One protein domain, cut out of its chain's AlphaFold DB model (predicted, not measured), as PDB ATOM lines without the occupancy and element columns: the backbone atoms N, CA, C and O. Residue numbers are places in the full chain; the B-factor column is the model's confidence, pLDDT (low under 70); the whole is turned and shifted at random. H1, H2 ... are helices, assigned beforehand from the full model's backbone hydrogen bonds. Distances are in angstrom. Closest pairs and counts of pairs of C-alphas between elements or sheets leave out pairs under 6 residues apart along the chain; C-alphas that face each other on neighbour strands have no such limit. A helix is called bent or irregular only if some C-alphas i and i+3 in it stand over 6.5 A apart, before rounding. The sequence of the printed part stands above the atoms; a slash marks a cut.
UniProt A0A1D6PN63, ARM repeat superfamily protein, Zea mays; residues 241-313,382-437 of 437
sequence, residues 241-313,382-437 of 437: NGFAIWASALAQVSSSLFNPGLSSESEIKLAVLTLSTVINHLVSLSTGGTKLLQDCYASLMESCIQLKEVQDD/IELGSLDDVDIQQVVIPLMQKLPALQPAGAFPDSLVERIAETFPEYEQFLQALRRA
ATOM      1  N   ASN A 241       5.001 -21.437  61.243       92.88
ATOM      2  CA  ASN A 241       5.132 -22.821  60.779       92.88
ATOM      3  C   ASN A 241       5.670 -22.921  59.334       92.88
ATOM      4  O   ASN A 241       5.376 -23.876  58.611       92.88
ATOM      5  N   GLY A 242       6.416 -21.913  58.883       95.88
ATOM      6  CA  GLY A 242       6.792 -21.722  57.487       95.88
ATOM      7  C   GLY A 242       7.610 -22.868  56.908       95.88
ATOM      8  O   GLY A 242       7.335 -23.298  55.789       95.88
ATOM      9  N   PHE A 243       8.538 -23.433  57.685       96.00
ATOM     10  CA  PHE A 243       9.304 -24.607  57.265       96.00
ATOM     11  C   PHE A 243       8.406 -25.804  56.936       96.00
ATOM     12  O   PHE A 243       8.537 -26.397  55.869       96.00
ATOM     13  N   ALA A 244       7.459 -26.141  57.816       94.69
ATOM     14  CA  ALA A 244       6.567 -27.277  57.597       94.69
ATOM     15  C   ALA A 244       5.593 -27.031  56.435       94.69
ATOM     16  O   ALA A 244       5.276 -27.966  55.703       94.69
ATOM     17  N   ILE A 245       5.138 -25.786  56.251       95.44
ATOM     18  CA  ILE A 245       4.302 -25.385  55.111       95.44
ATOM     19  C   ILE A 245       5.065 -25.599  53.798       95.44
ATOM     20  O   ILE A 245       4.563 -26.278  52.906       95.44
ATOM     21  N   TRP A 246       6.286 -25.067  53.697       96.81
ATOM     22  CA  TRP A 246       7.130 -25.231  52.514       96.81
ATOM     23  C   TRP A 246       7.476 -26.702  52.256       96.81
ATOM     24  O   TRP A 246       7.283 -27.179  51.143       96.81
ATOM     25  N   ALA A 247       7.922 -27.442  53.274       96.50
ATOM     26  CA  ALA A 247       8.285 -28.851  53.131       96.50
ATOM     27  C   ALA A 247       7.091 -29.716  52.685       96.50
ATOM     28  O   ALA A 247       7.251 -30.603  51.850       96.50
ATOM     29  N   SER A 248       5.887 -29.429  53.197       94.25
ATOM     30  CA  SER A 248       4.661 -30.103  52.760       94.25
ATOM     31  C   SER A 248       4.314 -29.775  51.309       94.25
ATOM     32  O   SER A 248       3.883 -30.664  50.581       94.25
ATOM     33  N   ALA A 249       4.475 -28.519  50.889       94.12
ATOM     34  CA  ALA A 249       4.204 -28.101  49.518       94.12
ATOM     35  C   ALA A 249       5.231 -28.680  48.534       94.12
ATOM     36  O   ALA A 249       4.857 -29.142  47.460       94.12
ATOM     37  N   LEU A 250       6.510 -28.739  48.924       95.62
ATOM     38  CA  LEU A 250       7.554 -29.406  48.150       95.62
ATOM     39  C   LEU A 250       7.230 -30.893  47.967       95.62
ATOM     40  O   LEU A 250       7.252 -31.377  46.845       95.62
ATOM     41  N   ALA A 251       6.858 -31.598  49.041       94.25
ATOM     42  CA  ALA A 251       6.440 -32.995  48.945       94.25
ATOM     43  C   ALA A 251       5.255 -33.177  47.975       94.25
ATOM     44  O   ALA A 251       5.241 -34.129  47.199       94.25
ATOM     45  N   GLN A 252       4.292 -32.252  47.965       92.25
ATOM     46  CA  GLN A 252       3.174 -32.294  47.019       92.25
ATOM     47  C   GLN A 252       3.632 -32.119  45.568       92.25
ATOM     48  O   GLN A 252       3.295 -32.960  44.744       92.25
ATOM     49  N   VAL A 253       4.428 -31.089  45.258       91.38
ATOM     50  CA  VAL A 253       4.917 -30.847  43.884       91.38
ATOM     51  C   VAL A 253       5.834 -31.965  43.383       91.38
ATOM     52  O   VAL A 253       5.853 -32.263  42.195       91.38
ATOM     53  N   SER A 254       6.557 -32.619  44.288       91.44
ATOM     54  CA  SER A 254       7.395 -33.785  43.991       91.44
ATOM     55  C   SER A 254       6.623 -35.106  43.889       91.44
ATOM     56  O   SER A 254       7.242 -36.144  43.663       91.44
ATOM     57  N   SER A 255       5.305 -35.094  44.109       87.69
ATOM     58  CA  SER A 255       4.470 -36.289  43.988       87.69
ATOM     59  C   SER A 255       3.897 -36.432  42.583       87.69
ATOM     60  O   SER A 255       3.579 -35.446  41.920       87.69
ATOM     61  N   SER A 256       3.648 -37.671  42.177       80.12
ATOM     62  CA  SER A 256       3.009 -38.017  40.902       80.12
ATOM     63  C   SER A 256       1.554 -37.529  40.784       80.12
ATOM     64  O   SER A 256       0.955 -37.607  39.716       80.12
ATOM     65  N   LEU A 257       0.971 -37.027  41.878       79.19
ATOM     66  CA  LEU A 257      -0.397 -36.508  41.938       79.19
ATOM     67  C   LEU A 257      -0.503 -35.013  41.606       79.19
ATOM     68  O   LEU A 257      -1.619 -34.502  41.495       79.19
ATOM     69  N   PHE A 258       0.619 -34.302  41.498       81.38
ATOM     70  CA  PHE A 258       0.643 -32.876  41.185       81.38
ATOM     71  C   PHE A 258       0.902 -32.659  39.692       81.38
ATOM     72  O   PHE A 258       1.786 -33.291  39.121       81.38
ATOM     73  N   ASN A 259       0.132 -31.767  39.060       76.88
ATOM     74  CA  ASN A 259       0.232 -31.483  37.629       76.88
ATOM     75  C   ASN A 259       0.204 -29.961  37.369       76.88
ATOM     76  O   ASN A 259      -0.734 -29.319  37.853       76.88
ATOM     77  N   PRO A 260       1.174 -29.387  36.628       72.75
ATOM     78  CA  PRO A 260       2.394 -30.030  36.126       72.75
ATOM     79  C   PRO A 260       3.369 -30.370  37.260       72.75
ATOM     80  O   PRO A 260       3.679 -29.536  38.115       72.75
ATOM     81  N   GLY A 261       3.838 -31.619  37.270       80.00
ATOM     82  CA  GLY A 261       4.853 -32.104  38.202       80.00
ATOM     83  C   GLY A 261       6.257 -31.590  37.864       80.00
ATOM     84  O   GLY A 261       6.444 -30.652  37.077       80.00
ATOM     85  N   LEU A 262       7.267 -32.213  38.468       87.12
ATOM     86  CA  LEU A 262       8.661 -32.023  38.062       87.12
ATOM     87  C   LEU A 262       8.837 -32.587  36.647       87.12
ATOM     88  O   LEU A 262       8.373 -33.689  36.376       87.12
ATOM     89  N   SER A 263       9.451 -31.819  35.756       84.12
ATOM     90  CA  SER A 263       9.507 -32.094  34.316       84.12
ATOM     91  C   SER A 263      10.900 -32.487  33.834       84.12
ATOM     92  O   SER A 263      11.000 -33.405  33.030       84.12
ATOM     93  N   SER A 264      11.967 -31.847  34.325       88.56
ATOM     94  CA  SER A 264      13.333 -32.146  33.870       88.56
ATOM     95  C   SER A 264      14.186 -32.875  34.905       88.56
ATOM     96  O   SER A 264      13.919 -32.810  36.111       88.56
ATOM     97  N   GLU A 265      15.244 -33.557  34.444       91.00
ATOM     98  CA  GLU A 265      16.180 -34.287  35.312       91.00
ATOM     99  C   GLU A 265      16.702 -33.385  36.441       91.00
ATOM    100  O   GLU A 265      16.684 -33.765  37.616       91.00
ATOM    101  N   SER A 266      17.083 -32.150  36.108       90.56
ATOM    102  CA  SER A 266      17.587 -31.168  37.067       90.56
ATOM    103  C   SER A 266      16.571 -30.801  38.151       90.56
ATOM    104  O   SER A 266      16.929 -30.681  39.329       90.56
ATOM    105  N   GLU A 267      15.294 -30.633  37.789       92.00
ATOM    106  CA  GLU A 267      14.221 -30.354  38.750       92.00
ATOM    107  C   GLU A 267      14.026 -31.530  39.715       92.00
ATOM    108  O   GLU A 267      13.964 -31.337  40.937       92.00
ATOM    109  N   ILE A 268      13.983 -32.752  39.175       93.12
ATOM    110  CA  ILE A 268      13.794 -33.984  39.950       93.12
ATOM    111  C   ILE A 268      14.979 -34.202  40.894       93.12
ATOM    112  O   ILE A 268      14.801 -34.420  42.096       93.12
ATOM    113  N   LYS A 269      16.205 -34.071  40.389       93.62
ATOM    114  CA  LYS A 269      17.439 -34.225  41.163       93.62
ATOM    115  C   LYS A 269      17.517 -33.225  42.312       93.62
ATOM    116  O   LYS A 269      17.828 -33.599  43.447       93.62
ATOM    117  N   LEU A 270      17.156 -31.965  42.065       93.50
ATOM    118  CA  LEU A 270      17.090 -30.953  43.114       93.50
ATOM    119  C   LEU A 270      16.053 -31.300  44.190       93.50
ATOM    120  O   LEU A 270      16.330 -31.140  45.387       93.50
ATOM    121  N   ALA A 271      14.872 -31.771  43.787       95.06
ATOM    122  CA  ALA A 271      13.840 -32.202  44.720       95.06
ATOM    123  C   ALA A 271      14.330 -33.365  45.594       95.06
ATOM    124  O   ALA A 271      14.204 -33.293  46.817       95.06
ATOM    125  N   VAL A 272      14.984 -34.373  45.009       95.25
ATOM    126  CA  VAL A 272      15.559 -35.517  45.739       95.25
ATOM    127  C   VAL A 272      16.595 -35.069  46.776       95.25
ATOM    128  O   VAL A 272      16.516 -35.471  47.944       95.25
ATOM    129  N   LEU A 273      17.539 -34.201  46.397       95.44
ATOM    130  CA  LEU A 273      18.553 -33.662  47.316       95.44
ATOM    131  C   LEU A 273      17.921 -32.872  48.469       95.44
ATOM    132  O   LEU A 273      18.318 -32.998  49.636       95.44
ATOM    133  N   THR A 274      16.902 -32.077  48.155       96.75
ATOM    134  CA  THR A 274      16.221 -31.237  49.142       96.75
ATOM    135  C   THR A 274      15.388 -32.074  50.102       96.75
ATOM    136  O   THR A 274      15.552 -31.938  51.314       96.75
ATOM    137  N   LEU A 275      14.557 -32.987  49.590       96.88
ATOM    138  CA  LEU A 275      13.758 -33.915  50.394       96.88
ATOM    139  C   LEU A 275      14.653 -34.760  51.302       96.88
ATOM    140  O   LEU A 275      14.362 -34.905  52.487       96.88
ATOM    141  N   SER A 276      15.795 -35.227  50.795       95.44
ATOM    142  CA  SER A 276      16.790 -35.947  51.595       95.44
ATOM    143  C   SER A 276      17.330 -35.104  52.758       95.44
ATOM    144  O   SER A 276      17.480 -35.591  53.885       95.44
ATOM    145  N   THR A 277      17.592 -33.819  52.516       95.19
ATOM    146  CA  THR A 277      18.061 -32.878  53.545       95.19
ATOM    147  C   THR A 277      16.964 -32.578  54.573       95.19
ATOM    148  O   THR A 277      17.224 -32.589  55.778       95.19
ATOM    149  N   VAL A 278      15.721 -32.383  54.122       95.44
ATOM    150  CA  VAL A 278      14.538 -32.176  54.975       95.44
ATOM    151  C   VAL A 278      14.277 -33.395  55.860       95.44
ATOM    152  O   VAL A 278      14.116 -33.247  57.069       95.44
ATOM    153  N   ILE A 279      14.303 -34.606  55.299       93.81
ATOM    154  CA  ILE A 279      14.110 -35.854  56.047       93.81
ATOM    155  C   ILE A 279      15.182 -36.000  57.125       93.81
ATOM    156  O   ILE A 279      14.849 -36.256  58.280       93.81
ATOM    157  N   ASN A 280      16.462 -35.801  56.791       92.19
ATOM    158  CA  ASN A 280      17.537 -35.868  57.786       92.19
ATOM    159  C   ASN A 280      17.312 -34.883  58.942       92.19
ATOM    160  O   ASN A 280      17.492 -35.249  60.107       92.19
ATOM    161  N   HIS A 281      16.880 -33.660  58.627       91.50
ATOM    162  CA  HIS A 281      16.569 -32.649  59.627       91.50
ATOM    163  C   HIS A 281      15.381 -33.067  60.513       91.50
ATOM    164  O   HIS A 281      15.523 -33.130  61.735       91.50
ATOM    165  N   LEU A 282      14.250 -33.465  59.924       90.88
ATOM    166  CA  LEU A 282      13.064 -33.942  60.651       90.88
ATOM    167  C   LEU A 282      13.389 -35.140  61.563       90.88
ATOM    168  O   LEU A 282      13.020 -35.181  62.739       90.88
ATOM    169  N   VAL A 283      14.171 -36.098  61.062       88.75
ATOM    170  CA  VAL A 283      14.640 -37.240  61.855       88.75
ATOM    171  C   VAL A 283      15.495 -36.787  63.040       88.75
ATOM    172  O   VAL A 283      15.335 -37.318  64.141       88.75
ATOM    173  N   SER A 284      16.363 -35.785  62.859       87.31
ATOM    174  CA  SER A 284      17.182 -35.234  63.947       87.31
ATOM    175  C   SER A 284      16.348 -34.553  65.042       87.31
ATOM    176  O   SER A 284      16.683 -34.650  66.224       87.31
ATOM    177  N   LEU A 285      15.205 -33.964  64.673       84.44
ATOM    178  CA  LEU A 285      14.229 -33.383  65.599       84.44
ATOM    179  C   LEU A 285      13.368 -34.436  66.318       84.44
ATOM    180  O   LEU A 285      12.508 -34.087  67.125       84.44
ATOM    181  N   SER A 286      13.602 -35.730  66.068       73.75
ATOM    182  CA  SER A 286      12.807 -36.844  66.603       73.75
ATOM    183  C   SER A 286      11.324 -36.790  66.211       73.75
ATOM    184  O   SER A 286      10.475 -37.318  66.928       73.75
ATOM    185  N   THR A 287      10.988 -36.207  65.053       63.25
ATOM    186  CA  THR A 287       9.607 -36.137  64.535       63.25
ATOM    187  C   THR A 287       9.164 -37.432  63.835       63.25
ATOM    188  O   THR A 287       8.456 -37.395  62.823       63.25
ATOM    189  N   GLY A 288       9.592 -38.589  64.353       60.44
ATOM    190  CA  GLY A 288       9.234 -39.905  63.817       60.44
ATOM    191  C   GLY A 288       7.715 -40.103  63.765       60.44
ATOM    192  O   GLY A 288       7.006 -39.701  64.688       60.44
ATOM    193  N   GLY A 289       7.214 -40.688  62.673       61.78
ATOM    194  CA  GLY A 289       5.783 -40.945  62.471       61.78
ATOM    195  C   GLY A 289       4.895 -39.703  62.298       61.78
ATOM    196  O   GLY A 289       3.676 -39.809  62.426       61.78
ATOM    197  N   THR A 290       5.464 -38.521  62.035       83.12
ATOM    198  CA  THR A 290       4.663 -37.351  61.638       83.12
ATOM    199  C   THR A 290       4.218 -37.468  60.184       83.12
ATOM    200  O   THR A 290       4.967 -37.960  59.340       83.12
ATOM    201  N   LYS A 291       3.018 -36.954  59.878       88.94
ATOM    202  CA  LYS A 291       2.486 -36.933  58.511       88.94
ATOM    203  C   LYS A 291       3.453 -36.254  57.533       88.94
ATOM    204  O   LYS A 291       3.710 -36.800  56.478       88.94
ATOM    205  N   LEU A 292       4.059 -35.131  57.924       91.00
ATOM    206  CA  LEU A 292       5.047 -34.440  57.088       91.00
ATOM    207  C   LEU A 292       6.245 -35.336  56.742       91.00
ATOM    208  O   LEU A 292       6.637 -35.407  55.586       91.00
ATOM    209  N   LEU A 293       6.814 -36.044  57.724       91.06
ATOM    210  CA  LEU A 293       7.936 -36.951  57.472       91.06
ATOM    211  C   LEU A 293       7.530 -38.096  56.535       91.06
ATOM    212  O   LEU A 293       8.311 -38.487  55.674       91.06
ATOM    213  N   GLN A 294       6.326 -38.641  56.716       90.62
ATOM    214  CA  GLN A 294       5.764 -39.677  55.851       90.62
ATOM    215  C   GLN A 294       5.563 -39.163  54.419       90.62
ATOM    216  O   GLN A 294       6.052 -39.799  53.491       90.62
ATOM    217  N   ASP A 295       4.934 -37.999  54.252       92.25
ATOM    218  CA  ASP A 295       4.714 -37.357  52.953       92.25
ATOM    219  C   ASP A 295       6.064 -37.094  52.254       92.25
ATOM    220  O   ASP A 295       6.243 -37.481  51.104       92.25
ATOM    221  N   CYS A 296       7.071 -36.563  52.963       94.06
ATOM    222  CA  CYS A 296       8.410 -36.356  52.398       94.06
ATOM    223  C   CYS A 296       9.090 -37.660  51.951       94.06
ATOM    224  O   CYS A 296       9.756 -37.667  50.919       94.06
ATOM    225  N   TYR A 297       8.957 -38.756  52.708       92.69
ATOM    226  CA  TYR A 297       9.507 -40.053  52.297       92.69
ATOM    227  C   TYR A 297       8.784 -40.632  51.079       92.69
ATOM    228  O   TYR A 297       9.441 -41.211  50.217       92.69
ATOM    229  N   ALA A 298       7.458 -40.478  51.002       92.75
ATOM    230  CA  ALA A 298       6.679 -40.914  49.847       92.75
ATOM    231  C   ALA A 298       7.127 -40.167  48.585       92.75
ATOM    232  O   ALA A 298       7.521 -40.803  47.611       92.75
ATOM    233  N   SER A 299       7.190 -38.836  48.651       94.69
ATOM    234  CA  SER A 299       7.649 -38.007  47.536       94.69
ATOM    235  C   SER A 299       9.108 -38.264  47.171       94.69
ATOM    236  O   SER A 299       9.442 -38.255  45.995       94.69
ATOM    237  N   LEU A 300       9.982 -38.554  48.147       94.94
ATOM    238  CA  LEU A 300      11.366 -38.948  47.863       94.94
ATOM    239  C   LEU A 300      11.413 -40.241  47.037       94.94
ATOM    240  O   LEU A 300      12.158 -40.305  46.066       94.94
ATOM    241  N   MET A 301      10.626 -41.260  47.408       92.81
ATOM    242  CA  MET A 301      10.548 -42.510  46.641       92.81
ATOM    243  C   MET A 301      10.015 -42.260  45.227       92.81
ATOM    244  O   MET A 301      10.610 -42.741  44.269       92.81
ATOM    245  N   GLU A 302       8.944 -41.475  45.088       93.88
ATOM    246  CA  GLU A 302       8.373 -41.133  43.779       93.88
ATOM    247  C   GLU A 302       9.364 -40.366  42.897       93.88
ATOM    248  O   GLU A 302       9.584 -40.759  41.755       93.88
ATOM    249  N   SER A 303      10.039 -39.348  43.437       94.00
ATOM    250  CA  SER A 303      11.055 -38.587  42.702       94.00
ATOM    251  C   SER A 303      12.279 -39.437  42.335       94.00
ATOM    252  O   SER A 303      12.853 -39.239  41.274       94.00
ATOM    253  N   CYS A 304      12.688 -40.402  43.169       92.06
ATOM    254  CA  CYS A 304      13.768 -41.329  42.808       92.06
ATOM    255  C   CYS A 304      13.383 -42.249  41.647       92.06
ATOM    256  O   CYS A 304      14.230 -42.527  40.802       92.06
ATOM    257  N   ILE A 305      12.132 -42.721  41.608       91.62
ATOM    258  CA  ILE A 305      11.628 -43.515  40.483       91.62
ATOM    259  C   ILE A 305      11.626 -42.660  39.216       91.62
ATOM    260  O   ILE A 305      12.225 -43.054  38.223       91.62
ATOM    261  N   GLN A 306      11.050 -41.458  39.294       91.69
ATOM    262  CA  GLN A 306      10.970 -40.534  38.166       91.69
ATOM    263  C   GLN A 306      12.356 -40.143  37.631       91.69
ATOM    264  O   GLN A 306      12.556 -40.075  36.426       91.69
ATOM    265  N   LEU A 307      13.334 -39.921  38.518       91.19
ATOM    266  CA  LEU A 307      14.705 -39.609  38.110       91.19
ATOM    267  C   LEU A 307      15.320 -40.754  37.305       91.19
ATOM    268  O   LEU A 307      16.011 -40.507  36.325       91.19
ATOM    269  N   LYS A 308      15.074 -41.998  37.729       89.56
ATOM    270  CA  LYS A 308      15.592 -43.178  37.042       89.56
ATOM    271  C   LYS A 308      14.931 -43.368  35.677       89.56
ATOM    272  O   LYS A 308      15.640 -43.648  34.724       89.56
ATOM    273  N   GLU A 309      13.617 -43.157  35.593       90.00
ATOM    274  CA  GLU A 309      12.860 -43.177  34.333       90.00
ATOM    275  C   GLU A 309      13.432 -42.150  33.334       90.00
ATOM    276  O   GLU A 309      13.802 -42.526  32.228       90.00
ATOM    277  N   VAL A 310      13.637 -40.892  33.752       88.12
ATOM    278  CA  VAL A 310      14.206 -39.835  32.886       88.12
ATOM    279  C   VAL A 310      15.644 -40.139  32.445       88.12
ATOM    280  O   VAL A 310      16.010 -39.848  31.310       88.12
ATOM    281  N   GLN A 311      16.463 -40.728  33.320       87.31
ATOM    282  CA  GLN A 311      17.839 -41.111  32.981       87.31
ATOM    283  C   GLN A 311      17.894 -42.293  32.004       87.31
ATOM    284  O   GLN A 311      18.717 -42.290  31.097       87.31
ATOM    285  N   ASP A 312      17.017 -43.288  32.169       85.25
ATOM    286  CA  ASP A 312      16.963 -44.458  31.285       85.25
ATOM    287  C   ASP A 312      16.378 -44.109  29.899       85.25
ATOM    288  O   ASP A 312      16.767 -44.717  28.901       85.25
ATOM    289  N   ASP A 313      15.483 -43.116  29.820       76.44
ATOM    290  CA  ASP A 313      14.946 -42.603  28.552       76.44
ATOM    291  C   ASP A 313      15.993 -41.792  27.763       76.44
ATOM    292  O   ASP A 313      16.026 -41.874  26.537       76.44
ATOM    293  N   ILE A 382      16.945 -26.125  34.895       80.00
ATOM    294  CA  ILE A 382      17.651 -25.588  36.043       80.00
ATOM    295  C   ILE A 382      19.122 -25.979  35.925       80.00
ATOM    296  O   ILE A 382      19.468 -27.158  35.948       80.00
ATOM    297  N   GLU A 383      20.007 -24.988  35.886       79.94
ATOM    298  CA  GLU A 383      21.446 -25.221  35.980       79.94
ATOM    299  C   GLU A 383      21.829 -25.534  37.438       79.94
ATOM    300  O   GLU A 383      21.836 -24.661  38.313       79.94
ATOM    301  N   LEU A 384      22.138 -26.803  37.715       76.38
ATOM    302  CA  LEU A 384      22.447 -27.289  39.064       76.38
ATOM    303  C   LEU A 384      23.873 -26.961  39.539       76.38
ATOM    304  O   LEU A 384      24.168 -27.075  40.735       76.38
ATOM    305  N   GLY A 385      24.763 -26.532  38.640       79.75
ATOM    306  CA  GLY A 385      26.168 -26.278  38.960       79.75
ATOM    307  C   GLY A 385      26.813 -27.499  39.624       79.75
ATOM    308  O   GLY A 385      26.645 -28.624  39.169       79.75
ATOM    309  N   SER A 386      27.493 -27.307  40.759       77.69
ATOM    310  CA  SER A 386      28.143 -28.415  41.483       77.69
ATOM    311  C   SER A 386      27.186 -29.466  42.062       77.69
ATOM    312  O   SER A 386      27.647 -30.492  42.555       77.69
ATOM    313  N   LEU A 387      25.875 -29.195  42.107       81.81
ATOM    314  CA  LEU A 387      24.893 -30.187  42.557       81.81
ATOM    315  C   LEU A 387      24.660 -31.278  41.509       81.81
ATOM    316  O   LEU A 387      24.154 -32.345  41.856       81.81
ATOM    317  N   ASP A 388      25.046 -31.030  40.258       82.81
ATOM    318  CA  ASP A 388      24.911 -32.016  39.200       82.81
ATOM    319  C   ASP A 388      25.875 -33.202  39.384       82.81
ATOM    320  O   ASP A 388      25.529 -34.352  39.140       82.81
ATOM    321  N   ASP A 389      27.046 -32.973  39.972       84.19
ATOM    322  CA  ASP A 389      28.016 -34.043  40.238       84.19
ATOM    323  C   ASP A 389      27.656 -34.914  41.463       84.19
ATOM    324  O   ASP A 389      28.409 -35.820  41.840       84.19
ATOM    325  N   VAL A 390      26.547 -34.629  42.158       85.31
ATOM    326  CA  VAL A 390      26.182 -35.339  43.392       85.31
ATOM    327  C   VAL A 390      25.580 -36.706  43.076       85.31
ATOM    328  O   VAL A 390      24.523 -36.815  42.460       85.31
ATOM    329  N   ASP A 391      26.219 -37.752  43.601       87.00
ATOM    330  CA  ASP A 391      25.706 -39.120  43.558       87.00
ATOM    331  C   ASP A 391      24.448 -39.257  44.434       87.00
ATOM    332  O   ASP A 391      24.505 -39.328  45.669       87.00
ATOM    333  N   ILE A 392      23.294 -39.302  43.769       87.31
ATOM    334  CA  ILE A 392      21.981 -39.407  44.406       87.31
ATOM    335  C   ILE A 392      21.819 -40.717  45.180       87.31
ATOM    336  O   ILE A 392      21.233 -40.711  46.267       87.31
ATOM    337  N   GLN A 393      22.379 -41.829  44.698       83.81
ATOM    338  CA  GLN A 393      22.268 -43.110  45.396       83.81
ATOM    339  C   GLN A 393      22.967 -43.047  46.756       83.81
ATOM    340  O   GLN A 393      22.400 -43.474  47.767       83.81
ATOM    341  N   GLN A 394      24.157 -42.439  46.822       86.38
ATOM    342  CA  GLN A 394      24.879 -42.255  48.088       86.38
ATOM    343  C   GLN A 394      24.107 -41.407  49.107       86.38
ATOM    344  O   GLN A 394      24.235 -41.633  50.313       86.38
ATOM    345  N   VAL A 395      23.295 -40.456  48.641       87.69
ATOM    346  CA  VAL A 395      22.457 -39.610  49.505       87.69
ATOM    347  C   VAL A 395      21.218 -40.364  50.002       87.69
ATOM    348  O   VAL A 395      20.851 -40.240  51.175       87.69
ATOM    349  N   VAL A 396      20.587 -41.168  49.142       86.44
ATOM    350  CA  VAL A 396      19.279 -41.792  49.405       86.44
ATOM    351  C   VAL A 396      19.386 -43.135  50.140       86.44
ATOM    352  O   VAL A 396      18.594 -43.385  51.055       86.44
ATOM    353  N   ILE A 397      20.390 -43.974  49.839       85.88
ATOM    354  CA  ILE A 397      20.594 -45.289  50.490       85.88
ATOM    355  C   ILE A 397      20.511 -45.195  52.031       85.88
ATOM    356  O   ILE A 397      19.741 -45.949  52.642       85.88
ATOM    357  N   PRO A 398      21.243 -44.285  52.710       87.75
ATOM    358  CA  PRO A 398      21.230 -44.214  54.171       87.75
ATOM    359  C   PRO A 398      19.869 -43.808  54.750       87.75
ATOM    360  O   PRO A 398      19.577 -44.108  55.909       87.75
ATOM    361  N   LEU A 399      19.042 -43.104  53.972       87.00
ATOM    362  CA  LEU A 399      17.698 -42.697  54.374       87.00
ATOM    363  C   LEU A 399      16.715 -43.859  54.284       87.00
ATOM    364  O   LEU A 399      15.957 -44.076  55.235       87.00
ATOM    365  N   MET A 400      16.784 -44.638  53.203       85.56
ATOM    366  CA  MET A 400      15.958 -45.836  53.015       85.56
ATOM    367  C   MET A 400      16.255 -46.898  54.079       85.56
ATOM    368  O   MET A 400      15.343 -47.542  54.591       85.56
ATOM    369  N   GLN A 401      17.508 -47.009  54.525       84.81
ATOM    370  CA  GLN A 401      17.890 -47.893  55.634       84.81
ATOM    371  C   GLN A 401      17.227 -47.534  56.971       84.81
ATOM    372  O   GLN A 401      16.945 -48.417  57.783       84.81
ATOM    373  N   LYS A 402      16.995 -46.242  57.230       84.94
ATOM    374  CA  LYS A 402      16.369 -45.767  58.475       84.94
ATOM    375  C   LYS A 402      14.841 -45.838  58.426       84.94
ATOM    376  O   LYS A 402      14.212 -45.837  59.483       84.94
ATOM    377  N   LEU A 403      14.256 -45.920  57.229       82.38
ATOM    378  CA  LEU A 403      12.814 -45.857  56.992       82.38
ATOM    379  C   LEU A 403      11.997 -46.834  57.867       82.38
ATOM    380  O   LEU A 403      11.081 -46.360  58.544       82.38
ATOM    381  N   PRO A 404      12.337 -48.140  57.978       81.44
ATOM    382  CA  PRO A 404      11.538 -49.097  58.758       81.44
ATOM    383  C   PRO A 404      11.506 -48.811  60.263       81.44
ATOM    384  O   PRO A 404      10.596 -49.246  60.958       81.44
ATOM    385  N   ALA A 405      12.510 -48.103  60.790       81.19
ATOM    386  CA  ALA A 405      12.566 -47.733  62.202       81.19
ATOM    387  C   ALA A 405      11.789 -46.444  62.514       81.19
ATOM    388  O   ALA A 405      11.477 -46.183  63.675       81.19
ATOM    389  N   LEU A 406      11.522 -45.619  61.499       81.62
ATOM    390  CA  LEU A 406      10.976 -44.267  61.648       81.62
ATOM    391  C   LEU A 406       9.515 -44.149  61.213       81.62
ATOM    392  O   LEU A 406       8.854 -43.179  61.592       81.62
ATOM    393  N   GLN A 407       9.028 -45.109  60.425       81.38
ATOM    394  CA  GLN A 407       7.676 -45.129  59.881       81.38
ATOM    395  C   GLN A 407       6.908 -46.370  60.342       81.38
ATOM    396  O   GLN A 407       7.504 -47.436  60.497       81.38
ATOM    397  N   PRO A 408       5.591 -46.246  60.586       76.25
ATOM    398  CA  PRO A 408       4.770 -47.378  60.980       76.25
ATOM    399  C   PRO A 408       4.540 -48.359  59.822       76.25
ATOM    400  O   PRO A 408       4.614 -47.999  58.645       76.25
ATOM    401  N   ALA A 409       4.177 -49.590  60.186       73.38
ATOM    402  CA  ALA A 409       3.608 -50.596  59.294       73.38
ATOM    403  C   ALA A 409       2.556 -49.993  58.355       73.38
ATOM    404  O   ALA A 409       1.611 -49.351  58.823       73.38
ATOM    405  N   GLY A 410       2.677 -50.220  57.047       73.19
ATOM    406  CA  GLY A 410       1.668 -49.768  56.081       73.19
ATOM    407  C   GLY A 410       1.550 -48.245  55.948       73.19
ATOM    408  O   GLY A 410       0.511 -47.752  55.515       73.19
ATOM    409  N   ALA A 411       2.591 -47.488  56.314       81.62
ATOM    410  CA  ALA A 411       2.641 -46.044  56.084       81.62
ATOM    411  C   ALA A 411       2.572 -45.669  54.592       81.62
ATOM    412  O   ALA A 411       2.169 -44.563  54.252       81.62
ATOM    413  N   PHE A 412       2.955 -46.566  53.686       85.25
ATOM    414  CA  PHE A 412       3.020 -46.269  52.257       85.25
ATOM    415  C   PHE A 412       2.100 -47.194  51.460       85.25
ATOM    416  O   PHE A 412       1.900 -48.338  51.878       85.25
ATOM    417  N   PRO A 413       1.554 -46.731  50.320       86.12
ATOM    418  CA  PRO A 413       0.833 -47.597  49.396       86.12
ATOM    419  C   PRO A 413       1.720 -48.756  48.937       86.12
ATOM    420  O   PRO A 413       2.876 -48.537  48.573       86.12
ATOM    421  N   ASP A 414       1.177 -49.976  48.903       85.00
ATOM    422  CA  ASP A 414       1.938 -51.157  48.472       85.00
ATOM    423  C   ASP A 414       2.511 -50.978  47.062       85.00
ATOM    424  O   ASP A 414       3.665 -51.333  46.837       85.00
ATOM    425  N   SER A 415       1.762 -50.327  46.166       89.19
ATOM    426  CA  SER A 415       2.194 -50.003  44.803       89.19
ATOM    427  C   SER A 415       3.451 -49.132  44.758       89.19
ATOM    428  O   SER A 415       4.307 -49.345  43.908       89.19
ATOM    429  N   LEU A 416       3.597 -48.173  45.678       89.00
ATOM    430  CA  LEU A 416       4.796 -47.336  45.755       89.00
ATOM    431  C   LEU A 416       5.998 -48.153  46.238       89.00
ATOM    432  O   LEU A 416       7.090 -48.026  45.693       89.00
ATOM    433  N   VAL A 417       5.782 -49.025  47.230       87.00
ATOM    434  CA  VAL A 417       6.821 -49.911  47.776       87.00
ATOM    435  C   VAL A 417       7.266 -50.960  46.749       87.00
ATOM    436  O   VAL A 417       8.437 -51.322  46.728       87.00
ATOM    437  N   GLU A 418       6.358 -51.458  45.906       87.94
ATOM    438  CA  GLU A 418       6.685 -52.367  44.796       87.94
ATOM    439  C   GLU A 418       7.491 -51.653  43.711       87.94
ATOM    440  O   GLU A 418       8.578 -52.113  43.380       87.94
ATOM    441  N   ARG A 419       7.031 -50.489  43.239       90.62
ATOM    442  CA  ARG A 419       7.744 -49.728  42.203       90.62
ATOM    443  C   ARG A 419       9.164 -49.365  42.623       90.62
ATOM    444  O   ARG A 419      10.098 -49.610  41.875       90.62
ATOM    445  N   ILE A 420       9.358 -48.843  43.836       88.56
ATOM    446  CA  ILE A 420      10.704 -48.462  44.296       88.56
ATOM    447  C   ILE A 420      11.630 -49.683  44.449       88.56
ATOM    448  O   ILE A 420      12.830 -49.568  44.215       88.56
ATOM    449  N   ALA A 421      11.090 -50.850  44.813       87.31
ATOM    450  CA  ALA A 421      11.836 -52.105  44.867       87.31
ATOM    451  C   ALA A 421      12.242 -52.616  43.477       87.31
ATOM    452  O   ALA A 421      13.339 -53.151  43.316       87.31
ATOM    453  N   GLU A 422      11.365 -52.459  42.484       88.44
ATOM    454  CA  GLU A 422      11.639 -52.806  41.089       88.44
ATOM    455  C   GLU A 422      12.698 -51.879  40.485       88.44
ATOM    456  O   GLU A 422      13.650 -52.362  39.873       88.44
ATOM    457  N   THR A 423      12.574 -50.569  40.713       86.25
ATOM    458  CA  THR A 423      13.528 -49.565  40.222       86.25
ATOM    459  C   THR A 423      14.890 -49.670  40.917       86.25
ATOM    460  O   THR A 423      15.921 -49.502  40.270       86.25
ATOM    461  N   PHE A 424      14.918 -49.977  42.220       85.81
ATOM    462  CA  PHE A 424      16.145 -50.081  43.022       85.81
ATOM    463  C   PHE A 424      16.174 -51.385  43.843       85.81
ATOM    464  O   PHE A 424      15.865 -51.385  45.045       85.81
ATOM    465  N   PRO A 425      16.589 -52.515  43.238       84.50
ATOM    466  CA  PRO A 425      16.632 -53.821  43.903       84.50
ATOM    467  C   PRO A 425      17.487 -53.854  45.181       84.50
ATOM    468  O   PRO A 425      17.254 -54.665  46.083       84.50
ATOM    469  N   GLU A 426      18.473 -52.966  45.303       82.75
ATOM    470  CA  GLU A 426      19.290 -52.771  46.502       82.75
ATOM    471  C   GLU A 426      18.480 -52.342  47.740       82.75
ATOM    472  O   GLU A 426      18.937 -52.553  48.869       82.75
ATOM    473  N   TYR A 427      17.275 -51.788  47.564       81.75
ATOM    474  CA  TYR A 427      16.401 -51.362  48.663       81.75
ATOM    475  C   TYR A 427      15.453 -52.457  49.159       81.75
ATOM    476  O   TYR A 427      14.906 -52.334  50.259       81.75
ATOM    477  N   GLU A 428      15.311 -53.558  48.417       80.88
ATOM    478  CA  GLU A 428      14.324 -54.623  48.653       80.88
ATOM    479  C   GLU A 428      14.339 -55.144  50.100       80.88
ATOM    480  O   GLU A 428      13.300 -55.310  50.742       80.88
ATOM    481  N   GLN A 429      15.528 -55.346  50.675       80.12
ATOM    482  CA  GLN A 429      15.661 -55.847  52.049       80.12
ATOM    483  C   GLN A 429      15.097 -54.873  53.094       80.12
ATOM    484  O   GLN A 429      14.516 -55.310  54.093       80.12
ATOM    485  N   PHE A 430      15.248 -53.564  52.878       79.75
ATOM    486  CA  PHE A 430      14.746 -52.530  53.787       79.75
ATOM    487  C   PHE A 430      13.228 -52.383  53.653       79.75
ATOM    488  O   PHE A 430      12.516 -52.311  54.656       79.75
ATOM    489  N   LEU A 431      12.714 -52.442  52.425       78.75
ATOM    490  CA  LEU A 431      11.286 -52.341  52.120       78.75
ATOM    491  C   LEU A 431      10.500 -53.559  52.635       78.75
ATOM    492  O   LEU A 431       9.412 -53.421  53.195       78.75
ATOM    493  N   GLN A 432      11.088 -54.758  52.572       78.44
ATOM    494  CA  GLN A 432      10.516 -55.950  53.206       78.44
ATOM    495  C   GLN A 432      10.428 -55.830  54.733       78.44
ATOM    496  O   GLN A 432       9.503 -56.381  55.335       78.44
ATOM    497  N   ALA A 433      11.373 -55.139  55.379       76.00
ATOM    498  CA  ALA A 433      11.317 -54.888  56.818       76.00
ATOM    499  C   ALA A 433      10.192 -53.904  57.174       76.00
ATOM    500  O   ALA A 433       9.484 -54.134  58.152       76.00
ATOM    501  N   LEU A 434       9.970 -52.878  56.346       76.81
ATOM    502  CA  LEU A 434       8.883 -51.904  56.498       76.81
ATOM    503  C   LEU A 434       7.484 -52.535  56.387       76.81
ATOM    504  O   LEU A 434       6.572 -52.125  57.093       76.81
ATOM    505  N   ARG A 435       7.318 -53.561  55.540       72.19
ATOM    506  CA  ARG A 435       6.056 -54.321  55.422       72.19
ATOM    507  C   ARG A 435       5.776 -55.258  56.607       72.19
ATOM    508  O   ARG A 435       4.660 -55.757  56.732       72.19
ATOM    509  N   ARG A 436       6.794 -55.587  57.414       64.62
ATOM    510  CA  ARG A 436       6.707 -56.565  58.522       64.62
ATOM    511  C   ARG A 436       6.703 -55.928  59.914       64.62
ATOM    512  O   ARG A 436       6.221 -56.582  60.841       64.62
ATOM    513  N   ALA A 437       7.325 -54.755  60.060       57.56
ATOM    514  CA  ALA A 437       7.159 -53.866  61.216       57.56
ATOM    515  C   ALA A 437       5.706 -53.401  61.289       57.56
ATOM    516  O   ALA A 437       5.222 -53.156  62.420       57.56
TER     517      ALA A 437
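AT A GLANCE: This is residues 241 to 313 and 382 to 437 of the 437 residues of the protein "ARM repeat superfamily protein" of Zea mays (UniProt A0A1D6PN63). An up-and-down bundle of six helices, each running against the one before it: the long H2 and H3 lie side by side in opposite directions through the middle, H1 packs over both on one side, and H4, H5 and H6 pack on the other. H4 packs on H2, H5 on H3, and H6 joins H4 to H5, which closes a ring of H2, H3, H5, H6 and H4. The printed part has 129 residues with six named helices, H1 to H6 in chain order, and no named strand; the class is all helix. It is compact, with a radius of gyration of the C-alphas of 13.9 A, and spans 40 by 37 by 27 A.

HOW THE PARTS SIT: H1, residues 242 to 253, touches H2, residues 265 to 284, with residues 247 to 251 alone, a helical hairpin at a steep tilt of 42 degrees; the closest C-alphas, of Ala 247 and Val 278, are 7.3 A apart. H1 also touches H3, residues 291 to 313, closest at the C-alphas of Ala 251 and Cys 296, 5.2 A. H2 and H3 form a helical hairpin at a shallow tilt of 28 degrees, opposite ways, with the C-alphas of Val 272 and Leu 300 closest at 5.8 A. H4, residues 392 to 406, touches H2 the same way at a steep tilt of 38 degrees, only just past shallow; the closest C-alphas are those of Ser 276 and Val 396, 6.7 A. H3 and H4 are near each other. H5, residues 414 to 423, touches residues 298 to 308 of H3 alone, closest at the C-alphas of Ile 305 and Ile 420, 6.3 A. H6, residues 425 to 434, forms a helical hairpin with H5, with the C-alphas of Ala 421 and Glu 428 5.2 A apart, the closest pair. H6 touches H4 at a shallow tilt of 16 degrees, the C-alphas of Pro 404 and Leu 434 closest at 4.5 A. H1 is apart from H4, H5 and H6. In H1, H2, H3 and H5 every O i to N i+4 pair is within hydrogen-bond range; in H4 6 of 11 are, and in H6 4 of 6.

IN THESE COORDINATES: H1 begins at C-alpha 242 (6.792, -21.722, 57.487). H2 measures 28.7 A from first to last C-alpha, H3 32.9 A and H4 21.0 A. H4 and H6 are irregular: C-alphas 401 and 404 are 7.2 A apart, and C-alphas 426 and 429 7.3 A. H6 ends at C-alpha 434 (8.883, -51.904, 56.498).

THE WHOLE: The C-alphas of Glu 383 and Arg 436 are the farthest apart, 41.3 A. Residues 314 to 381 are not printed, and C-alphas 313 and 382 are 18.8 A apart across this cut. The link from H1 to H2 is long, 11 residues. Residues 287 to 289 and 436 to 437 have pLDDT under 70.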